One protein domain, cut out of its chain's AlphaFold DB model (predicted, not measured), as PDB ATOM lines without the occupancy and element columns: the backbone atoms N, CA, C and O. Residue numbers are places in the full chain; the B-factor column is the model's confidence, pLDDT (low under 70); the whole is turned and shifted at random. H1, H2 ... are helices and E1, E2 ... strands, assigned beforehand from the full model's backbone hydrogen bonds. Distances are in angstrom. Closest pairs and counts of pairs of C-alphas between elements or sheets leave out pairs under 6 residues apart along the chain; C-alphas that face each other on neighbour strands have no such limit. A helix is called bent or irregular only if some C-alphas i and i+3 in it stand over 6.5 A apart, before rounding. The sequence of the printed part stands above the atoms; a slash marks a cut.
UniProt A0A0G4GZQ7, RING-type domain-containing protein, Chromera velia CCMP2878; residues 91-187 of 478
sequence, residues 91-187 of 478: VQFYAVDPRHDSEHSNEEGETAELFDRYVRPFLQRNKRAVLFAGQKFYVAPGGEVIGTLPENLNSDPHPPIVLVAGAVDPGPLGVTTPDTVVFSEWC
ATOM      1  N   VAL A  91      32.229 -36.873 -21.320       92.69
ATOM      2  CA  VAL A  91      33.263 -37.675 -21.991       92.69
ATOM      3  C   VAL A  91      33.576 -38.907 -21.155       92.69
ATOM      4  O   VAL A  91      33.867 -38.781 -19.969       92.69
ATOM      5  N   GLN A  92      33.569 -40.081 -21.784       91.50
ATOM      6  CA  GLN A  92      34.110 -41.314 -21.216       91.50
ATOM      7  C   GLN A  92      35.473 -41.600 -21.842       91.50
ATOM      8  O   GLN A  92      35.570 -41.804 -23.055       91.50
ATOM      9  N   PHE A  93      36.510 -41.681 -21.016       91.62
ATOM     10  CA  PHE A  93      37.797 -42.246 -21.395       91.62
ATOM     11  C   PHE A  93      37.913 -43.708 -20.959       91.62
ATOM     12  O   PHE A  93      37.439 -44.095 -19.889       91.62
ATOM     13  N   TYR A  94      38.616 -44.492 -21.772       88.44
ATOM     14  CA  TYR A  94      39.107 -45.820 -21.422       88.44
ATOM     15  C   TYR A  94      40.629 -45.847 -21.533       88.44
ATOM     16  O   TYR A  94      41.189 -45.366 -22.523       88.44
ATOM     17  N   ALA A  95      41.288 -46.400 -20.520       87.38
ATOM     18  CA  ALA A  95      42.739 -46.520 -20.448       87.38
ATOM     19  C   ALA A  95      43.204 -47.968 -20.626       87.38
ATOM     20  O   ALA A  95      42.591 -48.899 -20.109       87.38
ATOM     21  N   VAL A  96      44.319 -48.150 -21.330       82.19
ATOM     22  CA  VAL A  96      44.985 -49.444 -21.512       82.19
ATOM     23  C   VAL A  96      46.442 -49.308 -21.082       82.19
ATOM     24  O   VAL A  96      47.184 -48.536 -21.699       82.19
ATOM     25  N   ASP A  97      46.863 -50.060 -20.060       79.19
ATOM     26  CA  ASP A  97      48.290 -50.281 -19.790       79.19
ATOM     27  C   ASP A  97      48.850 -51.222 -20.883       79.19
ATOM     28  O   ASP A  97      48.277 -52.288 -21.135       79.19
ATOM     29  N   PRO A  98      49.930 -50.838 -21.588       69.06
ATOM     30  CA  PRO A  98      50.546 -51.654 -22.630       69.06
ATOM     31  C   PRO A  98      51.522 -52.729 -22.103       69.06
ATOM     32  O   PRO A  98      52.354 -53.189 -22.882       69.06
ATOM     33  N   ARG A  99      51.464 -53.118 -20.820       68.31
ATOM     34  CA  ARG A  99      52.373 -54.112 -20.206       68.31
ATOM     35  C   ARG A  99      51.698 -55.320 -19.552       68.31
ATOM     36  O   ARG A  99      52.415 -56.200 -19.082       68.31
ATOM     37  N   HIS A 100      50.372 -55.320 -19.375       60.12
ATOM     38  CA  HIS A 100      49.750 -56.257 -18.433       60.12
ATOM     39  C   HIS A 100      48.365 -56.775 -18.847       60.12
ATOM     40  O   HIS A 100      47.473 -56.016 -19.234       60.12
ATOM     41  N   ASP A 101      48.185 -58.082 -18.647       50.03
ATOM     42  CA  ASP A 101      46.903 -58.801 -18.652       50.03
ATOM     43  C   ASP A 101      46.293 -58.872 -17.238       50.03
ATOM     44  O   ASP A 101      45.634 -59.841 -16.868       50.03
ATOM     45  N   SER A 102      46.553 -57.868 -16.392       46.44
ATOM     46  CA  SER A 102      45.887 -57.769 -15.093       46.44
ATOM     47  C   SER A 102      44.424 -57.417 -15.319       46.44
ATOM     48  O   SER A 102      44.108 -56.430 -15.987       46.44
ATOM     49  N   GLU A 103      43.534 -58.193 -14.706       50.41
ATOM     50  CA  GLU A 103      42.179 -57.744 -14.409       50.41
ATOM     51  C   GLU A 103      42.291 -56.574 -13.421       50.41
ATOM     52  O   GLU A 103      42.264 -56.769 -12.208       50.41
ATOM     53  N   HIS A 104      42.484 -55.360 -13.946       54.22
ATOM     54  CA  HIS A 104      42.332 -54.132 -13.175       54.22
ATOM     55  C   HIS A 104      40.932 -54.150 -12.578       54.22
ATOM     56  O   HIS A 104      39.942 -54.113 -13.311       54.22
ATOM     57  N   SER A 105      40.830 -54.264 -11.259       51.00
ATOM     58  CA  SER A 105      39.546 -54.146 -10.592       51.00
ATOM     59  C   SER A 105      39.054 -52.705 -10.748       51.00
ATOM     60  O   SER A 105      39.836 -51.754 -10.719       51.00
ATOM     61  N   ASN A 106      37.737 -52.507 -10.863       56.56
ATOM     62  CA  ASN A 106      37.127 -51.174 -10.749       56.56
ATOM     63  C   ASN A 106      37.135 -50.694  -9.275       56.56
ATOM     64  O   ASN A 106      36.134 -50.217  -8.742       56.56
ATOM     65  N   GLU A 107      38.268 -50.861  -8.593       60.84
ATOM     66  CA  GLU A 107      38.526 -50.292  -7.281       60.84
ATOM     67  C   GLU A 107      38.752 -48.782  -7.416       60.84
ATOM     68  O   GLU A 107      39.386 -48.279  -8.355       60.84
ATOM     69  N   GLU A 108      38.215 -48.033  -6.452       61.56
ATOM     70  CA  GLU A 108      38.208 -46.568  -6.482       61.56
ATOM     71  C   GLU A 108      39.635 -45.985  -6.512       61.56
ATOM     72  O   GLU A 108      39.857 -44.923  -7.090       61.56
ATOM     73  N   GLY A 109      40.618 -46.710  -5.958       68.25
ATOM     74  CA  GLY A 109      42.031 -46.327  -5.936       68.25
ATOM     75  C   GLY A 109      42.699 -46.304  -7.315       68.25
ATOM     76  O   GLY A 109      43.236 -45.268  -7.706       68.25
ATOM     77  N   GLU A 110      42.647 -47.404  -8.076       74.44
ATOM     78  CA  GLU A 110      43.276 -47.470  -9.412       74.44
ATOM     79  C   GLU A 110      42.600 -46.511 -10.403       74.44
ATOM     80  O   GLU A 110      43.255 -45.908 -11.259       74.44
ATOM     81  N   THR A 111      41.286 -46.327 -10.251       79.75
ATOM     82  CA  THR A 111      40.476 -45.419 -11.070       79.75
ATOM     83  C   THR A 111      40.804 -43.949 -10.774       79.75
ATOM     84  O   THR A 111      40.962 -43.143 -11.697       79.75
ATOM     85  N   ALA A 112      40.987 -43.592  -9.497       83.44
ATOM     86  CA  ALA A 112      41.440 -42.261  -9.100       83.44
ATOM     87  C   ALA A 112      42.886 -41.988  -9.546       83.44
ATOM     88  O   ALA A 112      43.179 -40.897 -10.032       83.44
ATOM     89  N   GLU A 113      43.787 -42.973  -9.448       86.56
ATOM     90  CA  GLU A 113      45.177 -42.824  -9.891       86.56
ATOM     91  C   GLU A 113      45.282 -42.582 -11.408       86.56
ATOM     92  O   GLU A 113      46.043 -41.711 -11.845       86.56
ATOM     93  N   LEU A 114      44.463 -43.274 -12.210       89.00
ATOM     94  CA  LEU A 114      44.318 -43.016 -13.644       89.00
ATOM     95  C   LEU A 114      43.908 -41.561 -13.924       89.00
ATOM     96  O   LEU A 114      44.534 -40.876 -14.746       89.00
ATOM     97  N   PHE A 115      42.866 -41.081 -13.241       91.00
ATOM     98  CA  PHE A 115      42.366 -39.725 -13.443       91.00
ATOM     99  C   PHE A 115      43.401 -38.672 -13.034       91.00
ATOM    100  O   PHE A 115      43.693 -37.759 -13.810       91.00
ATOM    101  N   ASP A 116      44.000 -38.816 -11.853       90.94
ATOM    102  CA  ASP A 116      44.917 -37.833 -11.275       90.94
ATOM    103  C   ASP A 116      46.279 -37.781 -11.983       90.94
ATOM    104  O   ASP A 116      46.833 -36.689 -12.138       90.94
ATOM    105  N   ARG A 117      46.820 -38.922 -12.444       90.38
ATOM    106  CA  ARG A 117      48.152 -38.983 -13.079       90.38
ATOM    107  C   ARG A 117      48.133 -38.762 -14.591       90.38
ATOM    108  O   ARG A 117      49.107 -38.220 -15.115       90.38
ATOM    109  N   TYR A 118      47.067 -39.152 -15.292       91.88
ATOM    110  CA  TYR A 118      47.016 -39.083 -16.759       91.88
ATOM    111  C   TYR A 118      45.923 -38.141 -17.270       91.88
ATOM    112  O   TYR A 118      46.237 -37.187 -17.980       91.88
ATOM    113  N   VAL A 119      44.656 -38.361 -16.901       92.44
ATOM    114  CA  VAL A 119      43.510 -37.697 -17.557       92.44
ATOM    115  C   VAL A 119      43.393 -36.216 -17.180       92.44
ATOM    116  O   VAL A 119      43.308 -35.362 -18.065       92.44
ATOM    117  N   ARG A 120      43.448 -35.876 -15.885       92.25
ATOM    118  CA  ARG A 120      43.419 -34.482 -15.415       92.25
ATOM    119  C   ARG A 120      44.612 -33.683 -15.968       92.25
ATOM    120  O   ARG A 120      44.360 -32.627 -16.552       92.25
ATOM    121  N   PRO A 121      45.878 -34.145 -15.881       93.00
ATOM    122  CA  PRO A 121      47.003 -33.427 -16.479       93.00
ATOM    123  C   PRO A 121      46.922 -33.308 -18.010       93.00
ATOM    124  O   PRO A 121      47.296 -32.269 -18.558       93.00
ATOM    125  N   PHE A 122      46.381 -34.319 -18.705       92.12
ATOM    126  CA  PHE A 122      46.154 -34.283 -20.157       92.12
ATOM    127  C   PHE A 122      45.184 -33.162 -20.545       92.12
ATOM    128  O   PHE A 122      45.480 -32.394 -21.458       92.12
ATOM    129  N   LEU A 123      44.072 -33.009 -19.821       90.94
ATOM    130  CA  LEU A 123      43.095 -31.938 -20.053       90.94
ATOM    131  C   LEU A 123      43.609 -30.553 -19.621       90.94
ATOM    132  O   LEU A 123      43.286 -29.550 -20.254       90.94
ATOM    133  N   GLN A 124      44.444 -30.484 -18.578       89.56
ATOM    134  CA  GLN A 124      45.084 -29.236 -18.136       89.56
ATOM    135  C   GLN A 124      46.112 -28.709 -19.149       89.56
ATOM    136  O   GLN A 124      46.164 -27.498 -19.382       89.56
ATOM    137  N   ARG A 125      46.901 -29.603 -19.768       88.88
ATOM    138  CA  ARG A 125      47.781 -29.282 -20.905       88.88
ATOM    139  C   ARG A 125      46.951 -28.915 -22.141       88.88
ATOM    140  O   ARG A 125      47.117 -27.835 -22.703       88.88
ATOM    141  N   ASN A 126      46.013 -29.776 -22.532       83.75
ATOM    142  CA  ASN A 126      45.212 -29.629 -23.747       83.75
ATOM    143  C   ASN A 126      43.913 -28.845 -23.494       83.75
ATOM    144  O   ASN A 126      42.808 -29.369 -23.647       83.75
ATOM    145  N   LYS A 127      44.030 -27.560 -23.134       80.94
ATOM    146  CA  LYS A 127      42.869 -26.663 -22.977       80.94
ATOM    147  C   LYS A 127      42.038 -26.609 -24.265       80.94
ATOM    148  O   LYS A 127      42.588 -26.356 -25.343       80.94
ATOM    149  N   ARG A 128      40.717 -26.805 -24.148       82.06
ATOM    150  CA  ARG A 128      39.806 -27.048 -25.285       82.06
ATOM    151  C   ARG A 128      40.371 -28.147 -26.192       82.06
ATOM    152  O   ARG A 128      40.805 -27.884 -27.319       82.06
ATOM    153  N   ALA A 129      40.435 -29.361 -25.646       83.44
ATOM    154  CA  ALA A 129      40.805 -30.561 -26.381       83.44
ATOM    155  C   ALA A 129      39.664 -30.926 -27.330       83.44
ATOM    156  O   ALA A 129      38.506 -30.976 -26.916       83.44
ATOM    157  N   VAL A 130      39.996 -31.187 -28.591       86.06
ATOM    158  CA  VAL A 130      39.062 -31.757 -29.564       86.06
ATOM    159  C   VAL A 130      39.022 -33.259 -29.324       86.06
ATOM    160  O   VAL A 130      40.070 -33.904 -29.389       86.06
ATOM    161  N   LEU A 131      37.835 -33.796 -29.050       88.00
ATOM    162  CA  LEU A 131      37.619 -35.216 -28.787       88.00
ATOM    163  C   LEU A 131      36.528 -35.774 -29.705       88.00
ATOM    164  O   LEU A 131      35.447 -35.195 -29.813       88.00
ATOM    165  N   PHE A 132      36.797 -36.920 -30.329       86.00
ATOM    166  CA  PHE A 132      35.818 -37.707 -31.081       86.00
ATOM    167  C   PHE A 132      35.816 -39.181 -30.659       86.00
ATOM    168  O   PHE A 132      36.803 -39.695 -30.132       86.00
ATOM    169  N   ALA A 133      34.697 -39.876 -30.884       83.31
ATOM    170  CA  ALA A 133      34.541 -41.268 -30.458       83.31
ATOM    171  C   ALA A 133      35.565 -42.193 -31.151       83.31
ATOM    172  O   ALA A 133      35.677 -42.212 -32.378       83.31
ATOM    173  N   GLY A 134      36.319 -42.959 -30.362       78.12
ATOM    174  CA  GLY A 134      37.411 -43.822 -30.819       78.12
ATOM    175  C   GLY A 134      38.760 -43.118 -31.036       78.12
ATOM    176  O   GLY A 134      39.729 -43.786 -31.414       78.12
ATOM    177  N   GLN A 135      38.862 -41.804 -30.795       83.88
ATOM    178  CA  GLN A 135      40.132 -41.069 -30.845       83.88
ATOM    179  C   GLN A 135      41.074 -41.538 -29.734       83.88
ATOM    180  O   GLN A 135      40.639 -41.775 -28.607       83.88
ATOM    181  N   LYS A 136      42.370 -41.658 -30.044       84.12
ATOM    182  CA  LYS A 136      43.377 -42.220 -29.133       84.12
ATOM    183  C   LYS A 136      44.564 -41.295 -28.963       84.12
ATOM    184  O   LYS A 136      44.964 -40.609 -29.900       84.12
ATOM    185  N   PHE A 137      45.162 -41.385 -27.789       87.12
ATOM    186  CA  PHE A 137      46.350 -40.661 -27.380       87.12
ATOM    187  C   PHE A 137      47.272 -41.654 -26.668       87.12
ATOM    188  O   PHE A 137      46.814 -42.413 -25.813       87.12
ATOM    189  N   TYR A 138      48.562 -41.660 -26.995       87.56
ATOM    190  CA  TYR A 138      49.559 -42.284 -26.126       87.56
ATOM    191  C   TYR A 138      49.933 -41.236 -25.079       87.56
ATOM    192  O   TYR A 138      50.400 -40.160 -25.449       87.56
ATOM    193  N   VAL A 139      49.655 -41.491 -23.800       89.69
ATOM    194  CA  VAL A 139      49.723 -40.472 -22.739       89.69
ATOM    195  C   VAL A 139      50.720 -40.895 -21.671       89.69
ATOM    196  O   VAL A 139      50.490 -41.863 -20.952       89.69
ATOM    197  N   ALA A 140      51.821 -40.155 -21.560       88.69
ATOM    198  CA  ALA A 140      52.805 -40.310 -20.494       88.69
ATOM    199  C   ALA A 140      52.240 -39.842 -19.133       88.69
ATOM    200  O   ALA A 140      51.344 -38.985 -19.102       88.69
ATOM    201  N   PRO A 141      52.754 -40.347 -17.993       86.69
ATOM    202  CA  PRO A 141      52.392 -39.821 -16.678       86.69
ATOM    203  C   PRO A 141      52.668 -38.311 -16.610       86.69
ATOM    204  O   PRO A 141      53.725 -37.838 -17.023       86.69
ATOM    205  N   GLY A 142      51.697 -37.533 -16.127       87.88
ATOM    206  CA  GLY A 142      51.703 -36.070 -16.245       87.88
ATOM    207  C   GLY A 142      50.969 -35.527 -17.481       87.88
ATOM    208  O   GLY A 142      50.918 -34.308 -17.666       87.88
ATOM    209  N   GLY A 143      50.341 -36.387 -18.289       86.31
ATOM    210  CA  GLY A 143      49.375 -35.985 -19.320       86.31
ATOM    211  C   GLY A 143      49.982 -35.486 -20.630       86.31
ATOM    212  O   GLY A 143      49.321 -34.777 -21.388       86.31
ATOM    213  N   GLU A 144      51.248 -35.802 -20.885       89.00
ATOM    214  CA  GLU A 144      51.922 -35.455 -22.134       89.00
ATOM    215  C   GLU A 144      51.580 -36.468 -23.230       89.00
ATOM    216  O   GLU A 144      51.635 -37.676 -23.000       89.00
ATOM    217  N   VAL A 145      51.202 -35.981 -24.416       86.88
ATOM    218  CA  VAL A 145      50.860 -36.838 -25.559       86.88
ATOM    219  C   VAL A 145      52.126 -37.145 -26.348       86.88
ATOM    220  O   VAL A 145      52.746 -36.236 -26.895       86.88
ATOM    221  N   ILE A 146      52.485 -38.422 -26.437       84.81
ATOM    222  CA  ILE A 146      53.659 -38.896 -27.179       84.81
ATOM    223  C   ILE A 146      53.246 -39.506 -28.528       84.81
ATOM    224  O   ILE A 146      52.149 -40.041 -28.676       84.81
ATOM    225  N   GLY A 147      54.123 -39.438 -29.534       74.31
ATOM    226  CA  GLY A 147      53.823 -39.971 -30.874       74.31
ATOM    227  C   GLY A 147      53.801 -41.504 -30.946       74.31
ATOM    228  O   GLY A 147      53.051 -42.088 -31.730       74.31
ATOM    229  N   THR A 148      54.604 -42.168 -30.115       73.69
ATOM    230  CA  THR A 148      54.757 -43.629 -30.059       73.69
ATOM    231  C   THR A 148      55.067 -44.078 -28.638       73.69
ATOM    232  O   THR A 148      55.758 -43.367 -27.912       73.69
ATOM    233  N   LEU A 149      54.615 -45.276 -28.258       73.00
ATOM    234  CA  LEU A 149      55.057 -45.927 -27.020       73.00
ATOM    235  C   LEU A 149      56.581 -46.186 -27.048       73.00
ATOM    236  O   LEU A 149      57.102 -46.514 -28.118       73.00
ATOM    237  N   PRO A 150      57.288 -46.071 -25.906       73.44
ATOM    238  CA  PRO A 150      58.669 -46.532 -25.762       73.44
ATOM    239  C   PRO A 150      58.812 -48.037 -26.026       73.44
ATOM    240  O   PRO A 150      57.885 -48.801 -25.777       73.44
ATOM    241  N   GLU A 151      59.997 -48.475 -26.459       65.94
ATOM    242  CA  GLU A 151      60.301 -49.907 -26.630       65.94
ATOM    243  C   GLU A 151      60.461 -50.632 -25.282       65.94
ATOM    244  O   GLU A 151      60.042 -51.777 -25.133       65.94
ATOM    245  N   ASN A 152      61.025 -49.953 -24.278       67.62
ATOM    246  CA  ASN A 152      61.174 -50.470 -22.918       67.62
ATOM    247  C   ASN A 152      60.097 -49.867 -22.010       67.62
ATOM    248  O   ASN A 152      60.313 -48.836 -21.384       67.62
ATOM    249  N   LEU A 153      58.932 -50.511 -21.932       68.56
ATOM    250  CA  LEU A 153      57.842 -50.101 -21.031       68.56
ATOM    251  C   LEU A 153      58.053 -50.576 -19.579       68.56
ATOM    252  O   LEU A 153      57.433 -50.058 -18.655       68.56
ATOM    253  N   ASN A 154      58.940 -51.553 -19.376       67.12
ATOM    254  CA  ASN A 154      59.144 -52.244 -18.097       67.12
ATOM    255  C   ASN A 154      60.197 -51.584 -17.182       67.12
ATOM    256  O   ASN A 154      60.479 -52.113 -16.109       67.12
ATOM    257  N   SER A 155      60.799 -50.460 -17.593       68.00
ATOM    258  CA  SER A 155      61.750 -49.688 -16.775       68.00
ATOM    259  C   SER A 155      61.071 -48.840 -15.704       68.00
ATOM    260  O   SER A 155      61.626 -48.654 -14.622       68.00
ATOM    261  N   ASP A 156      59.883 -48.324 -16.009       69.44
ATOM    262  CA  ASP A 156      59.178 -47.344 -15.192       69.44
ATOM    263  C   ASP A 156      57.987 -47.986 -14.468       69.44
ATOM    264  O   ASP A 156      57.280 -48.816 -15.048       69.44
ATOM    265  N   PRO A 157      57.688 -47.589 -13.215       69.81
ATOM    266  CA  PRO A 157      56.513 -48.098 -12.507       69.81
ATOM    267  C   PRO A 157      55.208 -47.699 -13.217       69.81
ATOM    268  O   PRO A 157      54.247 -48.471 -13.235       69.81
ATOM    269  N   HIS A 158      55.197 -46.524 -13.853       77.19
ATOM    270  CA  HIS A 158      54.037 -45.919 -14.504       77.19
ATOM    271  C   HIS A 158      54.406 -45.539 -15.952       77.19
ATOM    272  O   HIS A 158      55.096 -44.538 -16.154       77.19
ATOM    273  N   PRO A 159      54.012 -46.343 -16.953       81.44
ATOM    274  CA  PRO A 159      54.406 -46.167 -18.344       81.44
ATOM    275  C   PRO A 159      53.489 -45.148 -19.032       81.44
ATOM    276  O   PRO A 159      52.464 -44.744 -18.480       81.44
ATOM    277  N   PRO A 160      53.764 -44.790 -20.291       86.12
ATOM    278  CA  PRO A 160      52.744 -44.207 -21.145       86.12
ATOM    279  C   PRO A 160      51.610 -45.206 -21.416       86.12
ATOM    280  O   PRO A 160      51.856 -46.327 -21.859       86.12
ATOM    281  N   ILE A 161      50.367 -44.786 -21.185       86.88
ATOM    282  CA  ILE A 161      49.155 -45.578 -21.444       86.88
ATOM    283  C   ILE A 161      48.574 -45.272 -22.828       86.88
ATOM    284  O   ILE A 161      48.845 -44.215 -23.405       86.88
ATOM    285  N   VAL A 162      47.709 -46.147 -23.349       86.50
ATOM    286  CA  VAL A 162      46.808 -45.778 -24.454       86.50
ATOM    287  C   VAL A 162      45.503 -45.260 -23.858       86.50
ATOM    288  O   VAL A 162      44.721 -46.033 -23.306       86.50
ATOM    289  N   LEU A 163      45.264 -43.955 -23.971       89.19
ATOM    290  CA  LEU A 163      44.017 -43.310 -23.568       89.19
ATOM    291  C   LEU A 163      43.107 -43.163 -24.792       89.19
ATOM    292  O   LEU A 163      43.533 -42.643 -25.824       89.19
ATOM    293  N   VAL A 164      41.851 -43.598 -24.690       88.06
ATOM    294  CA  VAL A 164      40.875 -43.543 -25.789       88.06
ATOM    295  C   VAL A 164      39.612 -42.822 -25.337       88.06
ATOM    296  O   VAL A 164      39.031 -43.183 -24.317       88.06
ATOM    297  N   ALA A 165      39.154 -41.836 -26.108       89.12
ATOM    298  CA  ALA A 165      37.837 -41.231 -25.926       89.12
ATOM    299  C   ALA A 165      36.770 -42.213 -26.442       89.12
ATOM    300  O   ALA A 165      36.564 -42.342 -27.648       89.12
ATOM    301  N   GLY A 166      36.138 -42.964 -25.541       83.44
ATOM    302  CA  GLY A 166      35.170 -44.009 -25.884       83.44
ATOM    303  C   GLY A 166      33.820 -43.436 -26.307       83.44
ATOM    304  O   GLY A 166      33.346 -43.713 -27.408       83.44
ATOM    305  N   ALA A 167      33.229 -42.604 -25.449       85.06
ATOM    306  CA  ALA A 167      31.951 -41.938 -25.695       85.06
ATOM    307  C   ALA A 167      32.073 -40.423 -25.486       85.06
ATOM    308  O   ALA A 167      32.770 -39.961 -24.580       85.06
ATOM    309  N   VAL A 168      31.375 -39.664 -26.330       87.50
ATOM    310  CA  VAL A 168      31.343 -38.196 -26.354       87.50
ATOM    311  C   VAL A 168      29.903 -37.729 -26.577       87.50
ATOM    312  O   VAL A 168      29.189 -38.267 -27.423       87.50
ATOM    313  N   ASP A 169      29.470 -36.748 -25.790       87.38
ATOM    314  CA  ASP A 169      28.100 -36.221 -25.743       87.38
ATOM    315  C   ASP A 169      28.151 -34.685 -25.886       87.38
ATOM    316  O   ASP A 169      29.007 -34.076 -25.234       87.38
ATOM    317  N   PRO A 170      27.315 -34.020 -26.720       78.31
ATOM    318  CA  PRO A 170      26.173 -34.529 -27.490       78.31
ATOM    319  C   PRO A 170      26.451 -34.628 -29.007       78.31
ATOM    320  O   PRO A 170      25.804 -33.975 -29.843       78.31
ATOM    321  N   GLY A 171      27.444 -35.428 -29.396       73.94
ATOM    322  CA  GLY A 171      27.778 -35.678 -30.800       73.94
ATOM    323  C   GLY A 171      29.083 -36.459 -30.985       73.94
ATOM    324  O   GLY A 171      29.865 -36.564 -30.047       73.94
ATOM    325  N   PRO A 172      29.357 -36.980 -32.198       73.19
ATOM    326  CA  PRO A 172      30.516 -37.839 -32.460       73.19
ATOM    327  C   PRO A 172      31.868 -37.119 -32.353       73.19
ATOM    328  O   PRO A 172      32.891 -37.796 -32.287       73.19
ATOM    329  N   LEU A 173      31.875 -35.782 -32.355       83.75
ATOM    330  CA  LEU A 173      33.025 -34.908 -32.132       83.75
ATOM    331  C   LEU A 173      32.567 -33.674 -31.341       83.75
ATOM    332  O   LEU A 173      31.490 -33.134 -31.608       83.75
ATOM    333  N   GLY A 174      33.406 -33.205 -30.420       85.12
ATOM    334  CA  GLY A 174      33.219 -31.949 -29.699       85.12
ATOM    335  C   GLY A 174      34.502 -31.450 -29.034       85.12
ATOM    336  O   GLY A 174      35.598 -31.939 -29.316       85.12
ATOM    337  N   VAL A 175      34.364 -30.454 -28.163       87.00
ATOM    338  CA  VAL A 175      35.458 -29.744 -27.488       87.00
ATOM    339  C   VAL A 175      35.259 -29.757 -25.976       87.00
ATOM    340  O   VAL A 175      34.151 -29.533 -25.498       87.00
ATOM    341  N   THR A 176      36.320 -29.993 -25.204       88.50
ATOM    342  CA  THR A 176      36.234 -29.941 -23.736       88.50
ATOM    343  C   THR A 176      36.157 -28.508 -23.200       88.50
ATOM    344  O   THR A 176      36.904 -27.619 -23.616       88.50
ATOM    345  N   THR A 177      35.283 -28.298 -22.221       86.62
ATOM    346  CA  THR A 177      35.148 -27.075 -21.418       86.62
ATOM    347  C   THR A 177      35.434 -27.387 -19.943       86.62
ATOM    348  O   THR A 177      35.565 -28.560 -19.583       86.62
ATOM    349  N   PRO A 178      35.550 -26.376 -19.059       86.81
ATOM    350  CA  PRO A 178      35.648 -26.612 -17.615       86.81
ATOM    351  C   PRO A 178      34.445 -27.373 -17.036       86.81
ATOM    352  O   PRO A 178      34.591 -28.052 -16.024       86.81
ATOM    353  N   ASP A 179      33.286 -27.274 -17.691       88.00
ATOM    354  CA  ASP A 179      32.015 -27.879 -17.279       88.00
ATOM    355  C   ASP A 179      31.786 -29.290 -17.861       88.00
ATOM    356  O   ASP A 179      30.806 -29.951 -17.512       88.00
ATOM    357  N   THR A 180      32.670 -29.776 -18.746       90.81
ATOM    358  CA  THR A 180      32.598 -31.141 -19.289       90.81
ATOM    359  C   THR A 180      32.775 -32.163 -18.168       90.81
ATOM    360  O   THR A 180      33.842 -32.248 -17.559       90.81
ATOM    361  N   VAL A 181      31.769 -33.011 -17.932       92.62
ATOM    362  CA  VAL A 181      31.876 -34.085 -16.936       92.62
ATOM    363  C   VAL A 181      32.696 -35.237 -17.517       92.62
ATOM    364  O   VAL A 181      32.291 -35.883 -18.487       92.62
ATOM    365  N   VAL A 182      33.860 -35.491 -16.923       93.06
ATOM    366  CA  VAL A 182      34.812 -36.503 -17.393       93.06
ATOM    367  C   VAL A 182      34.727 -37.757 -16.534       93.06
ATOM    368  O   VAL A 182      34.869 -37.702 -15.316       93.06
ATOM    369  N   PHE A 183      34.552 -38.888 -17.206       91.62
ATOM    370  CA  PHE A 183      34.618 -40.234 -16.655       91.62
ATOM    371  C   PHE A 183      35.860 -40.920 -17.231       91.62
ATOM    372  O   PHE A 183      36.210 -40.703 -18.394       91.62
ATOM    373  N   SER A 184      36.549 -41.732 -16.435       91.25
ATOM    374  CA  SER A 184      37.735 -42.469 -16.875       91.25
ATOM    375  C   SER A 184      37.830 -43.798 -16.149       91.25
ATOM    376  O   SER A 184      37.830 -43.810 -14.923       91.25
ATOM    377  N   GLU A 185      37.951 -44.885 -16.900       87.81
ATOM    378  CA  GLU A 185      38.035 -46.249 -16.371       87.81
ATOM    379  C   GLU A 185      39.205 -46.997 -17.021       87.81
ATOM    380  O   GLU A 185      39.571 -46.726 -18.173       87.81
ATOM    381  N   TRP A 186      39.781 -47.963 -16.305       83.25
ATOM    382  CA  TRP A 186      40.672 -48.943 -16.922       83.25
ATOM    383  C   TRP A 186      39.871 -49.884 -17.825       83.25
ATOM    384  O   TRP A 186      38.696 -50.171 -17.594       83.25
ATOM    385  N   CYS A 187      40.489 -50.348 -18.906       73.38
ATOM    386  CA  CYS A 187      39.815 -51.203 -19.868       73.38
ATOM    387  C   CYS A 187      39.686 -52.638 -19.336       73.38
ATOM    388  O   CYS A 187      40.572 -53.467 -19.539       73.38
TER     389      CYS A 187
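What this domain is: This is residues 91 to 187 of the 478 residues of the protein "RING-type domain-containing protein" of Chromera velia CCMP2878 (UniProt A0A0G4GZQ7). A strongly twisted sheet of five strands has its one helix, H1, packed over one face, while the small two-strand sheet E2 and E6 sits at one end of the long axis. At the opposite end, a long loop, residues 147 to 160, reaches outward. The printed part has 97 residues, running E1, H1, E2, E3, E4, E5, E6, E7 along the chain. The large sheet is mixed, in the order E4, E3, E5, E1, E7; the class is mixed, helices and strands. The whole is compact, with a radius of gyration of the C-alphas of 13.0 A and spans of 38 by 29 by 20 A.

How they stand to each other: Begin at E5, residues 161 to 169, an inner strand of the large sheet. On one side of it look for E1, residues 91 to 96, antiparallel at 158 degrees, with N 94 and O 164 2.9 A apart, within hydrogen-bond range. Next to E1 you find the edge strand E7, residues 181 to 186, parallel at 19 degrees, with N 93 and O 183 at 2.8 A. On the other side of E5 is E3, residues 136 to 140, antiparallel at 136 degrees, with N 137 and O 163 at 2.8 A. E3 and the edge strand E4, residues 144 to 146, form a hairpin, with N 146 and O 138 at 2.9 A. H1, residues 108 to 125, is on this sheet, making two layers, a helix layer on one face of a sheet. Its closest C-alphas to E7 are those of Thr 111 and Glu 185, 5.9 A apart, and to E4 those of Phe 122 and Glu 144, 6.2 A apart. In H1, 12 of 14 O i to N i+4 pairs are within hydrogen-bond range. The second sheet pairs E2, residues 130 to 132, with E6, residues 173 to 175, antiparallel at 153 degrees, with N 131 and O 174 at 2.9 A. The closest C-alphas of E2 and E5 are those of Phe 132 and Val 168, 6.5 A apart.

Where its parts are: Find C-alpha 91 at (33.263, -37.675, -21.991), where E1 begins its 16.6 A. H1 runs 24.5 A from C-alpha 108 at (38.208, -46.568, -6.482), with a kink of 28 degrees near residue 115; it is only just irregular, C-alphas 117 and 120 being 6.9 A apart. E5 spans 23.4 A and E3 12.9 A. E7 spans 17.3 A and ends at C-alpha 186, (40.672, -48.943, -16.922).

The domain as a whole: The two C-alphas farthest apart are those of Ser 155 and Pro 170, at 40.1 A. The printed part has no cut. The links E1 to H1, 11 residues, and E4 to E5, 14 residues, are long. The mean pLDDT of the printed part is 81.0; look for values under 70 at residues 98 to 109 and 151 to 157.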